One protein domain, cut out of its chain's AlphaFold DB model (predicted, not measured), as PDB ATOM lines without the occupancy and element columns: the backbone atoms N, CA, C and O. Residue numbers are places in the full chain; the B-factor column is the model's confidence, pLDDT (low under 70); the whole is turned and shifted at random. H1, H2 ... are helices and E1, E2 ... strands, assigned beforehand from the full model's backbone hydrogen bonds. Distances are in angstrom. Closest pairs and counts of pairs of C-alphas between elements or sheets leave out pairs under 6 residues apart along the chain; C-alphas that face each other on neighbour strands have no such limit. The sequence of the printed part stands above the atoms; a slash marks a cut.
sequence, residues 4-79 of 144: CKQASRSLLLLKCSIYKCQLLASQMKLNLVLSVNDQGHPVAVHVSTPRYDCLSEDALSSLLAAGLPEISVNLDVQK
ATOM      1  N   CYS A   4       9.485   7.410 -28.011       77.06
ATOM      2  CA  CYS A   4      10.361   6.251 -27.867       77.06
ATOM      3  C   CYS A   4      11.497   6.323 -28.890       77.06
ATOM      4  O   CYS A   4      11.260   6.545 -30.078       77.06
ATOM      5  N   LYS A   5      12.742   6.181 -28.426       73.56
ATOM      6  CA  LYS A   5      13.945   6.230 -29.269       73.56
ATOM      7  C   LYS A   5      14.940   5.143 -28.874       73.56
ATOM      8  O   LYS A   5      15.170   4.892 -27.690       73.56
ATOM      9  N   GLN A   6      15.588   4.570 -29.887       73.62
ATOM     10  CA  GLN A   6      16.810   3.787 -29.720       73.62
ATOM     11  C   GLN A   6      17.959   4.745 -29.391       73.62
ATOM     12  O   GLN A   6      18.261   5.644 -30.174       73.62
ATOM     13  N   ALA A   7      18.582   4.575 -28.228       62.12
ATOM     14  CA  ALA A   7      19.555   5.525 -27.702       62.12
ATOM     15  C   ALA A   7      21.013   5.213 -28.082       62.12
ATOM     16  O   ALA A   7      21.824   6.132 -28.099       62.12
ATOM     17  N   SER A   8      21.370   3.958 -28.386       61.12
ATOM     18  CA  SER A   8      22.722   3.600 -28.848       61.12
ATOM     19  C   SER A   8      22.725   2.330 -29.711       61.12
ATOM     20  O   SER A   8      21.866   1.460 -29.562       61.12
ATOM     21  N   ARG A   9      23.676   2.256 -30.655       61.41
ATOM     22  CA  ARG A   9      23.904   1.102 -31.547       61.41
ATOM     23  C   ARG A   9      24.958   0.125 -31.011       61.41
ATOM     24  O   ARG A   9      24.944  -1.028 -31.418       61.41
ATOM     25  N   SER A  10      25.848   0.566 -30.118       64.12
ATOM     26  CA  SER A  10      26.899  -0.274 -29.513       64.12
ATOM     27  C   SER A  10      26.451  -0.969 -28.224       64.12
ATOM     28  O   SER A  10      26.962  -2.029 -27.883       64.12
ATOM     29  N   LEU A  11      25.466  -0.390 -27.531       70.62
ATOM     30  CA  LEU A  11      24.766  -0.960 -26.384       70.62
ATOM     31  C   LEU A  11      23.272  -0.787 -26.655       70.62
ATOM     32  O   LEU A  11      22.827   0.339 -26.890       70.62
ATOM     33  N   LEU A  12      22.496  -1.871 -26.657       73.44
ATOM     34  CA  LEU A  12      21.068  -1.784 -26.944       73.44
ATOM     35  C   LEU A  12      20.345  -1.093 -25.778       73.44
ATOM     36  O   LEU A  12      20.005  -1.717 -24.779       73.44
ATOM     37  N   LEU A  13      20.143   0.218 -25.908       84.38
ATOM     38  CA  LEU A  13      19.489   1.044 -24.902       84.38
ATOM     39  C   LEU A  13      18.208   1.633 -25.496       84.38
ATOM     40  O   LEU A  13      18.254   2.466 -26.402       84.38
ATOM     41  N   LEU A  14      17.068   1.205 -24.957       87.06
ATOM     42  CA  LEU A  14      15.734   1.650 -25.352       87.06
ATOM     43  C   LEU A  14      15.215   2.661 -24.327       87.06
ATOM     44  O   LEU A  14      15.210   2.386 -23.129       87.06
ATOM     45  N   LYS A  15      14.799   3.846 -24.787       88.88
ATOM     46  CA  LYS A  15      14.219   4.896 -23.936       88.88
ATOM     47  C   LYS A  15      12.828   5.255 -24.421       88.88
ATOM     48  O   LYS A  15      12.628   5.449 -25.618       88.88
ATOM     49  N   CYS A  16      11.920   5.436 -23.471       89.56
ATOM     50  CA  CYS A  16      10.596   5.982 -23.706       89.56
ATOM     51  C   CYS A  16      10.238   7.019 -22.640       89.56
ATOM     52  O   CYS A  16      10.584   6.858 -21.472       89.56
ATOM     53  N   SER A  17       9.521   8.068 -23.040       90.44
ATOM     54  CA  SER A  17       9.044   9.123 -22.140       90.44
ATOM     55  C   SER A  17       7.588   9.489 -22.417       90.44
ATOM     56  O   SER A  17       7.172   9.528 -23.578       90.44
ATOM     57  N   ILE A  18       6.844   9.820 -21.356       92.12
ATOM     58  CA  ILE A  18       5.454  10.303 -21.396       92.12
ATOM     59  C   ILE A  18       5.309  11.622 -20.645       92.12
ATOM     60  O   ILE A  18       6.108  11.950 -19.769       92.12
ATOM     61  N   TYR A  19       4.255  12.366 -20.968       91.12
ATOM     62  CA  TYR A  19       3.918  13.584 -20.246       91.12
ATOM     63  C   TYR A  19       3.333  13.266 -18.868       91.12
ATOM     64  O   TYR A  19       2.478  12.391 -18.725       91.12
ATOM     65  N   LYS A  20       3.732  14.050 -17.861       89.06
ATOM     66  CA  LYS A  20       3.228  13.927 -16.485       89.06
ATOM     67  C   LYS A  20       1.708  14.093 -16.402       89.06
ATOM     68  O   LYS A  20       1.064  13.347 -15.676       89.06
ATOM     69  N   CYS A  21       1.137  15.018 -17.184       90.25
ATOM     70  CA  CYS A  21      -0.310  15.246 -17.193       90.25
ATOM     71  C   CYS A  21      -1.089  13.978 -17.588       90.25
ATOM     72  O   CYS A  21      -2.139  13.710 -17.019       90.25
ATOM     73  N   GLN A  22      -0.554  13.176 -18.518       91.56
ATOM     74  CA  GLN A  22      -1.209  11.966 -19.019       91.56
ATOM     75  C   GLN A  22      -1.197  10.871 -17.954       91.56
ATOM     76  O   GLN A  22      -2.192  10.178 -17.756       91.56
ATOM     77  N   LEU A  23      -0.090  10.767 -17.211       90.62
ATOM     78  CA  LEU A  23       0.018   9.849 -16.083       90.62
ATOM     79  C   LEU A  23      -0.971  10.227 -14.971       90.62
ATOM     80  O   LEU A  23      -1.688   9.365 -14.465       90.62
ATOM     81  N   LEU A  24      -1.079  11.519 -14.659       90.81
ATOM     82  CA  LEU A  24      -2.005  12.014 -13.642       90.81
ATOM     83  C   LEU A  24      -3.470  11.810 -14.045       90.81
ATOM     84  O   LEU A  24      -4.258  11.280 -13.266       90.81
ATOM     85  N   ALA A  25      -3.815  12.141 -15.292       90.00
ATOM     86  CA  ALA A  25      -5.145  11.921 -15.856       90.00
ATOM     87  C   ALA A  25      -5.548  10.438 -15.864       90.00
ATOM     88  O   ALA A  25      -6.727  10.097 -15.775       90.00
ATOM     89  N   SER A  26      -4.561   9.545 -15.949       91.62
ATOM     90  CA  SER A  26      -4.755   8.098 -15.872       91.62
ATOM     91  C   SER A  26      -4.738   7.520 -14.455       91.62
ATOM     92  O   SER A  26      -4.778   6.299 -14.315       91.62
ATOM     93  N   GLN A  27      -4.679   8.361 -13.416       90.75
ATOM     94  CA  GLN A  27      -4.555   7.939 -12.016       90.75
ATOM     95  C   GLN A  27      -3.340   7.030 -11.790       90.75
ATOM     96  O   GLN A  27      -3.448   5.960 -11.198       90.75
ATOM     97  N   MET A  28      -2.181   7.439 -12.313       91.31
ATOM     98  CA  MET A  28      -0.908   6.727 -12.156       91.31
ATOM     99  C   MET A  28      -0.883   5.320 -12.786       91.31
ATOM    100  O   MET A  28      -0.041   4.498 -12.433       91.31
ATOM    101  N   LYS A  29      -1.766   5.043 -13.759       93.31
ATOM    102  CA  LYS A  29      -1.791   3.783 -14.517       93.31
ATOM    103  C   LYS A  29      -1.048   3.917 -15.839       93.31
ATOM    104  O   LYS A  29      -1.403   4.741 -16.680       93.31
ATOM    105  N   LEU A  30      -0.071   3.050 -16.074       93.88
ATOM    106  CA  LEU A  30       0.671   3.003 -17.332       93.88
ATOM    107  C   LEU A  30       0.712   1.593 -17.914       93.88
ATOM    108  O   LEU A  30       0.787   0.607 -17.192       93.88
ATOM    109  N   ASN A  31       0.678   1.519 -19.239       95.19
ATOM    110  CA  ASN A  31       0.838   0.298 -20.010       95.19
ATOM    111  C   ASN A  31       2.204   0.357 -20.701       95.19
ATOM    112  O   ASN A  31       2.470   1.260 -21.495       95.19
ATOM    113  N   LEU A  32       3.073  -0.594 -20.384       94.50
ATOM    114  CA  LEU A  32       4.378  -0.768 -20.998       94.50
ATOM    115  C   LEU A  32       4.329  -1.997 -21.904       94.50
ATOM    116  O   LEU A  32       4.070  -3.101 -21.436       94.50
ATOM    117  N   VAL A  33       4.604  -1.806 -23.188       95.06
ATOM    118  CA  VAL A  33       4.707  -2.891 -24.162       95.06
ATOM    119  C   VAL A  33       6.175  -3.086 -24.509       95.06
ATOM    120  O   VAL A  33       6.821  -2.182 -25.043       95.06
ATOM    121  N   LEU A  34       6.707  -4.264 -24.201       94.31
ATOM    122  CA  LEU A  34       8.046  -4.684 -24.584       94.31
ATOM    123  C   LEU A  34       7.943  -5.618 -25.786       94.31
ATOM    124  O   LEU A  34       7.476  -6.749 -25.671       94.31
ATOM    125  N   SER A  35       8.409  -5.159 -26.939       93.44
ATOM    126  CA  SER A  35       8.513  -5.998 -28.126       93.44
ATOM    127  C   SER A  35       9.876  -6.672 -28.142       93.44
ATOM    128  O   SER A  35      10.912  -5.999 -28.138       93.44
ATOM    129  N   VAL A  36       9.881  -7.998 -28.173       93.44
ATOM    130  CA  VAL A  36      11.091  -8.827 -28.229       93.44
ATOM    131  C   VAL A  36      11.162  -9.561 -29.565       93.44
ATOM    132  O   VAL A  36      10.145  -9.709 -30.229       93.44
ATOM    133  N   ASN A  37      12.340 -10.019 -29.981       91.62
ATOM    134  CA  ASN A  37      12.491 -10.876 -31.160       91.62
ATOM    135  C   ASN A  37      12.154 -12.351 -30.848       91.62
ATOM    136  O   ASN A  37      11.751 -12.702 -29.738       91.62
ATOM    137  N   ASP A  38      12.317 -13.219 -31.847       91.69
ATOM    138  CA  ASP A  38      12.168 -14.677 -31.739       91.69
ATOM    139  C   ASP A  38      13.129 -15.303 -30.710       91.69
ATOM    140  O   ASP A  38      12.742 -16.214 -29.981       91.69
ATOM    141  N   GLN A  39      14.342 -14.758 -30.592       90.75
ATOM    142  CA  GLN A  39      15.358 -15.153 -29.611       90.75
ATOM    143  C   GLN A  39      15.120 -14.574 -28.198       90.75
ATOM    144  O   GLN A  39      15.870 -14.871 -27.272       90.75
ATOM    145  N   GLY A  40      14.092 -13.738 -28.001       87.44
ATOM    146  CA  GLY A  40      13.775 -13.103 -26.717       87.44
ATOM    147  C   GLY A  40      14.581 -11.841 -26.373       87.44
ATOM    148  O   GLY A  40      14.421 -11.298 -25.281       87.44
ATOM    149  N   HIS A  41      15.409 -11.327 -27.282       89.44
ATOM    150  CA  HIS A  41      16.069 -10.032 -27.129       89.44
ATOM    151  C   HIS A  41      15.083  -8.874 -27.338       89.44
ATOM    152  O   HIS A  41      14.285  -8.910 -28.277       89.44
ATOM    153  N   PRO A  42      15.147  -7.814 -26.517       89.31
ATOM    154  CA  PRO A  42      14.290  -6.648 -26.679       89.31
ATOM    155  C   PRO A  42      14.640  -5.883 -27.960       89.31
ATOM    156  O   PRO A  42      15.808  -5.650 -28.259       89.31
ATOM    157  N   VAL A  43      13.619  -5.483 -28.713       90.12
ATOM    158  CA  VAL A  43      13.751  -4.750 -29.984       90.12
ATOM    159  C   VAL A  43      13.150  -3.356 -29.869       90.12
ATOM    160  O   VAL A  43      13.713  -2.393 -30.383       90.12
ATOM    161  N   ALA A  44      12.019  -3.234 -29.175       89.75
ATOM    162  CA  ALA A  44      11.358  -1.959 -28.951       89.75
ATOM    163  C   ALA A  44      10.676  -1.928 -27.584       89.75
ATOM    164  O   ALA A  44      10.218  -2.947 -27.071       89.75
ATOM    165  N   VAL A  45      10.592  -0.730 -27.013       92.12
ATOM    166  CA  VAL A  45       9.739  -0.435 -25.861       92.12
ATOM    167  C   VAL A  45       8.716   0.587 -26.324       92.12
ATOM    168  O   VAL A  45       9.047   1.503 -27.079       92.12
ATOM    169  N   HIS A  46       7.486   0.436 -25.864       92.12
ATOM    170  CA  HIS A  46       6.425   1.411 -26.017       92.12
ATOM    171  C   HIS A  46       5.760   1.633 -24.662       92.12
ATOM    172  O   HIS A  46       5.607   0.713 -23.864       92.12
ATOM    173  N   VAL A  47       5.368   2.870 -24.390       93.38
ATOM    174  CA  VAL A  47       4.690   3.247 -23.151       93.38
ATOM    175  C   VAL A  47       3.458   4.059 -23.506       93.38
ATOM    176  O   VAL A  47       3.506   4.950 -24.354       93.38
ATOM    177  N   SER A  48       2.342   3.756 -22.865       93.44
ATOM    178  CA  SER A  48       1.096   4.484 -23.044       93.44
ATOM    179  C   SER A  48       0.334   4.579 -21.735       93.44
ATOM    180  O   SER A  48       0.542   3.810 -20.800       93.44
ATOM    181  N   THR A  49      -0.560   5.552 -21.662       93.62
ATOM    182  CA  THR A  49      -1.500   5.717 -20.557       93.62
ATOM    183  C   THR A  49      -2.915   5.470 -21.089       93.62
ATOM    184  O   THR A  49      -3.198   5.815 -22.238       93.62
ATOM    185  N   PRO A  50      -3.831   4.897 -20.288       91.56
ATOM    186  CA  PRO A  50      -5.233   4.720 -20.680       91.56
ATOM    187  C   PRO A  50      -5.944   6.026 -21.067       91.56
ATOM    188  O   PRO A  50      -6.894   6.018 -21.843       91.56
ATOM    189  N   ARG A  51      -5.488   7.154 -20.509       90.31
ATOM    190  CA  ARG A  51      -5.979   8.510 -20.783       90.31
ATOM    191  C   ARG A  51      -4.843   9.327 -21.390       90.31
ATOM    192  O   ARG A  51      -3.755   9.369 -20.817       90.31
ATOM    193  N   TYR A  52      -5.083   9.959 -22.536       88.75
ATOM    194  CA  TYR A  52      -4.096  10.799 -23.226       88.75
ATOM    195  C   TYR A  52      -4.365  12.302 -23.065       88.75
ATOM    196  O   TYR A  52      -3.452  13.099 -23.288       88.75
ATOM    197  N   ASP A  53      -5.574  12.675 -22.655       89.69
ATOM    198  CA  ASP A  53      -5.948  14.061 -22.399       89.69
ATOM    199  C   ASP A  53      -5.406  14.525 -21.049       89.69
ATOM    200  O   ASP A  53      -5.457  13.792 -20.058       89.69
ATOM    201  N   CYS A  54      -4.878  15.748 -21.008       88.56
ATOM    202  CA  CYS A  54      -4.563  16.392 -19.741       88.56
ATOM    203  C   CYS A  54      -5.870  16.871 -19.087       88.56
ATOM    204  O   CYS A  54      -6.791  17.321 -19.769       88.56
ATOM    205  N   LEU A  55      -5.936  16.804 -17.759       88.19
ATOM    206  CA  LEU A  55      -7.051  17.361 -16.997       88.19
ATOM    207  C   LEU A  55      -6.969  18.892 -16.926       88.19
ATOM    208  O   LEU A  55      -5.882  19.461 -17.042       88.19
ATOM    209  N   SER A  56      -8.113  19.535 -16.689       87.88
ATOM    210  CA  SER A  56      -8.165  20.942 -16.285       87.88
ATOM    211  C   SER A  56      -7.564  21.132 -14.888       87.88
ATOM    212  O   SER A  56      -7.470  20.184 -14.101       87.88
ATOM    213  N   GLU A  57      -7.164  22.361 -14.561       86.00
ATOM    214  CA  GLU A  57      -6.488  22.665 -13.292       86.00
ATOM    215  C   GLU A  57      -7.344  22.347 -12.053       86.00
ATOM    216  O   GLU A  57      -6.817  21.842 -11.059       86.00
ATOM    217  N   ASP A  58      -8.667  22.528 -12.129       86.12
ATOM    218  CA  ASP A  58      -9.593  22.203 -11.033       86.12
ATOM    219  C   ASP A  58      -9.639  20.695 -10.741       86.12
ATOM    220  O   ASP A  58      -9.583  20.248  -9.590       86.12
ATOM    221  N   ALA A  59      -9.695  19.884 -11.803       84.44
ATOM    222  CA  ALA A  59      -9.706  18.429 -11.699       84.44
ATOM    223  C   ALA A  59      -8.347  17.891 -11.225       84.44
ATOM    224  O   ALA A  59      -8.287  16.932 -10.453       84.44
ATOM    225  N   LEU A  60      -7.255  18.532 -11.647       83.25
ATOM    226  CA  LEU A  60      -5.900  18.217 -11.208       83.25
ATOM    227  C   LEU A  60      -5.710  18.505  -9.712       83.25
ATOM    228  O   LEU A  60      -5.194  17.655  -8.989       83.25
ATOM    229  N   SER A  61      -6.184  19.661  -9.243       85.62
ATOM    230  CA  SER A  61      -6.135  20.061  -7.831       85.62
ATOM    231  C   SER A  61      -6.947  19.116  -6.947       85.62
ATOM    232  O   SER A  61      -6.486  18.699  -5.886       85.62
ATOM    233  N   SER A  62      -8.122  18.704  -7.429       86.25
ATOM    234  CA  SER A  62      -8.989  17.745  -6.738       86.25
ATOM    235  C   SER A  62      -8.336  16.365  -6.597       86.25
ATOM    236  O   SER A  62      -8.395  15.760  -5.530       86.25
ATOM    237  N   LEU A  63      -7.663  15.873  -7.645       82.94
ATOM    238  CA  LEU A  63      -6.917  14.609  -7.586       82.94
ATOM    239  C   LEU A  63      -5.699  14.684  -6.668       82.94
ATOM    240  O   LEU A  63      -5.395  13.714  -5.979       82.94
ATOM    241  N   LEU A  64      -5.004  15.822  -6.645       83.12
ATOM    242  CA  LEU A  64      -3.873  16.022  -5.743       83.12
ATOM    243  C   LEU A  64      -4.332  16.051  -4.278       83.12
ATOM    244  O   LEU A  64      -3.688  15.441  -3.427       83.12
ATOM    245  N   ALA A  65      -5.464  16.705  -4.002       84.81
ATOM    246  CA  ALA A  65      -6.078  16.760  -2.677       84.81
ATOM    247  C   ALA A  65      -6.616  15.396  -2.209       84.81
ATOM    248  O   ALA A  65      -6.542  15.085  -1.024       84.81
ATOM    249  N   ALA A  66      -7.120  14.569  -3.131       85.19
ATOM    250  CA  ALA A  66      -7.585  13.210  -2.839       85.19
ATOM    251  C   ALA A  66      -6.444  12.211  -2.550       85.19
ATOM    252  O   ALA A  66      -6.705  11.105  -2.080       85.19
ATOM    253  N   GLY A  67      -5.192  12.601  -2.802       81.94
ATOM    254  CA  GLY A  67      -4.028  11.734  -2.672       81.94
ATOM    255  C   GLY A  67      -3.793  10.895  -3.929       81.94
ATOM    256  O   GLY A  67      -4.711  10.342  -4.535       81.94
ATOM    257  N   LEU A  68      -2.526  10.807  -4.331       83.12
ATOM    258  CA  LEU A  68      -2.123  10.061  -5.517       83.12
ATOM    259  C   LEU A  68      -1.852   8.596  -5.156       83.12
ATOM    260  O   LEU A  68      -1.081   8.345  -4.228       83.12
ATOM    261  N   PRO A  69      -2.439   7.633  -5.886       84.62
ATOM    262  CA  PRO A  69      -2.111   6.228  -5.701       84.62
ATOM    263  C   PRO A  69      -0.688   5.926  -6.190       84.62
ATOM    264  O   PRO A  69      -0.094   6.686  -6.964       84.62
ATOM    265  N   GLU A  70      -0.150   4.783  -5.768       90.44
ATOM    266  CA  GLU A  70       1.107   4.262  -6.306       90.44
ATOM    267  C   GLU A  70       1.015   4.012  -7.818       90.44
ATOM    268  O   GLU A  70      -0.056   3.778  -8.385       90.44
ATOM    269  N   ILE A  71       2.167   4.068  -8.486       91.31
ATOM    270  CA  ILE A  71       2.247   3.874  -9.932       91.31
ATOM    271  C   ILE A  71       1.977   2.407 -10.272       91.31
ATOM    272  O   ILE A  71       2.757   1.526  -9.925       91.31
ATOM    273  N   SER A  72       0.902   2.162 -11.020       93.31
ATOM    274  CA  SER A  72       0.527   0.833 -11.502       93.31
ATOM    275  C   SER A  72       1.008   0.635 -12.935       93.31
ATOM    276  O   SER A  72       0.550   1.321 -13.852       93.31
ATOM    277  N   VAL A  73       1.890  -0.345 -13.139       94.69
ATOM    278  CA  VAL A  73       2.462  -0.684 -14.448       94.69
ATOM    279  C   VAL A  73       1.889  -1.998 -14.963       94.69
ATOM    280  O   VAL A  73       2.164  -3.054 -14.403       94.69
ATOM    281  N   ASN A  74       1.148  -1.948 -16.067       95.44
ATOM    282  CA  ASN A  74       0.788  -3.140 -16.829       95.44
ATOM    283  C   ASN A  74       1.889  -3.429 -17.845       95.44
ATOM    284  O   ASN A  74       2.154  -2.598 -18.711       95.44
ATOM    285  N   LEU A  75       2.515  -4.597 -17.743       95.81
ATOM    286  CA  LEU A  75       3.559  -5.039 -18.661       95.81
ATOM    287  C   LEU A  75       2.985  -6.046 -19.661       95.81
ATOM    288  O   LEU A  75       2.515  -7.107 -19.259       95.81
ATOM    289  N   ASP A  76       3.073  -5.730 -20.950       95.75
ATOM    290  CA  ASP A  76       2.753  -6.645 -22.047       95.75
ATOM    291  C   ASP A  76       4.024  -6.961 -22.840       95.75
ATOM    292  O   ASP A  76       4.757  -6.058 -23.246       95.75
ATOM    293  N   VAL A  77       4.308  -8.246 -23.046       95.12
ATOM    294  CA  VAL A  77       5.504  -8.694 -23.769       95.12
ATOM    295  C   VAL A  77       5.075  -9.317 -25.085       95.12
ATOM    296  O   VAL A  77       4.567 -10.437 -25.129       95.12
ATOM    297  N   GLN A  78       5.322  -8.595 -26.173       94.00
ATOM    298  CA  GLN A  78       4.921  -9.008 -27.510       94.00
ATOM    299  C   GLN A  78       6.075  -9.706 -28.222       94.00
ATOM    300  O   GLN A  78       7.140  -9.124 -28.440       94.00
ATOM    301  N   LYS A  79       5.838 -10.961 -28.607       92.75
ATOM    302  CA  LYS A  79       6.721 -11.744 -29.477       92.75
ATOM    303  C   LYS A  79       6.219 -11.683 -30.922       92.75
ATOM    304  O   LYS A  79       5.005 -11.625 -31.130       92.75
TER     305      LYS A  79
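AT A GLANCE: This is residues 4 to 79 of the 144 residues of the protein "ER membrane protein complex subunit 10" of Clonorchis sinensis (UniProt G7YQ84). A long rod is made by a twisted three-stranded sheet of E4, E3 and E5, with the small hairpin of E1 and E2 next to its edge strand E4. Two short helices continue the rod at one end: H1 near the end of the sheet, and H2 farther out, at the opposite end of the rod from the turn between E3 and E4. The printed part has 76 residues, with two named helices and five named strands in the order E1, E2, H1, E3, E4, H2, E5. The larger sheet runs E4, E3, E5 and is mixed, the smaller is antiparallel, and the class is mixed, helices and strands. The whole is loose, with a radius of gyration of the C-alphas of 15.4 A and spans of 47 by 21 by 18 A.

HOW THE PARTS SIT: E1, residues 4 to 8, and E2, residues 13 to 17, form an antiparallel hairpin at 151 degrees, with N 7 and O 13 2.8 A apart, within hydrogen-bond range. E3, residues 29 to 36, and E4, residues 42 to 48, form a second antiparallel hairpin, at 161 degrees, with N 33 and O 46 at 2.8 A. The closest C-alphas of E2 and E4 are those of Leu 14 and Val 45, 6.4 A apart. E1 and E2 are each apart from E3. E5, residues 72 to 78, is parallel to E3 at 21 degrees, with N 32 and O 74 at 2.8 A. This sheet is twisted, with C-alphas up to 4.1 A off its best plane. H1, residues 20 to 25, only grazes the sheet with residues 22 to 23. H2, residues 57 to 65, is not on the sheet. H1 and H2 are close but not clearly touching, about perpendicular at 82 degrees, with their closest C-alphas, Leu 24 and Leu 60, 7.7 A apart. In H1 and H2 every O i to N i+4 pair is within hydrogen-bond range.

IN THESE COORDINATES: E1 begins at C-alpha 4, at (10.361, 6.251, -27.867), and measures 12.7 A from first to last C-alpha; E2 measures 13.5 A and H1 8.6 A. E3 is the longest strand, 22.6 A, and E4 measures 17.6 A. H2, 12.2 A long, begins at C-alpha 57, at (-6.488, 22.665, -13.292). E5, 19.3 A long, ends at C-alpha 78, at (4.921, -9.008, -27.510).

THE WHOLE: The two C-alphas farthest apart are those of Gln 39 and Asp 58, at 48.6 A. The printed part has no cut and no long link; those from E4 to H2 and from H2 to E5 are short, the others tight. Mean pLDDT of the printed part is 87.6, and residues 7 to 10 of the model are under 70.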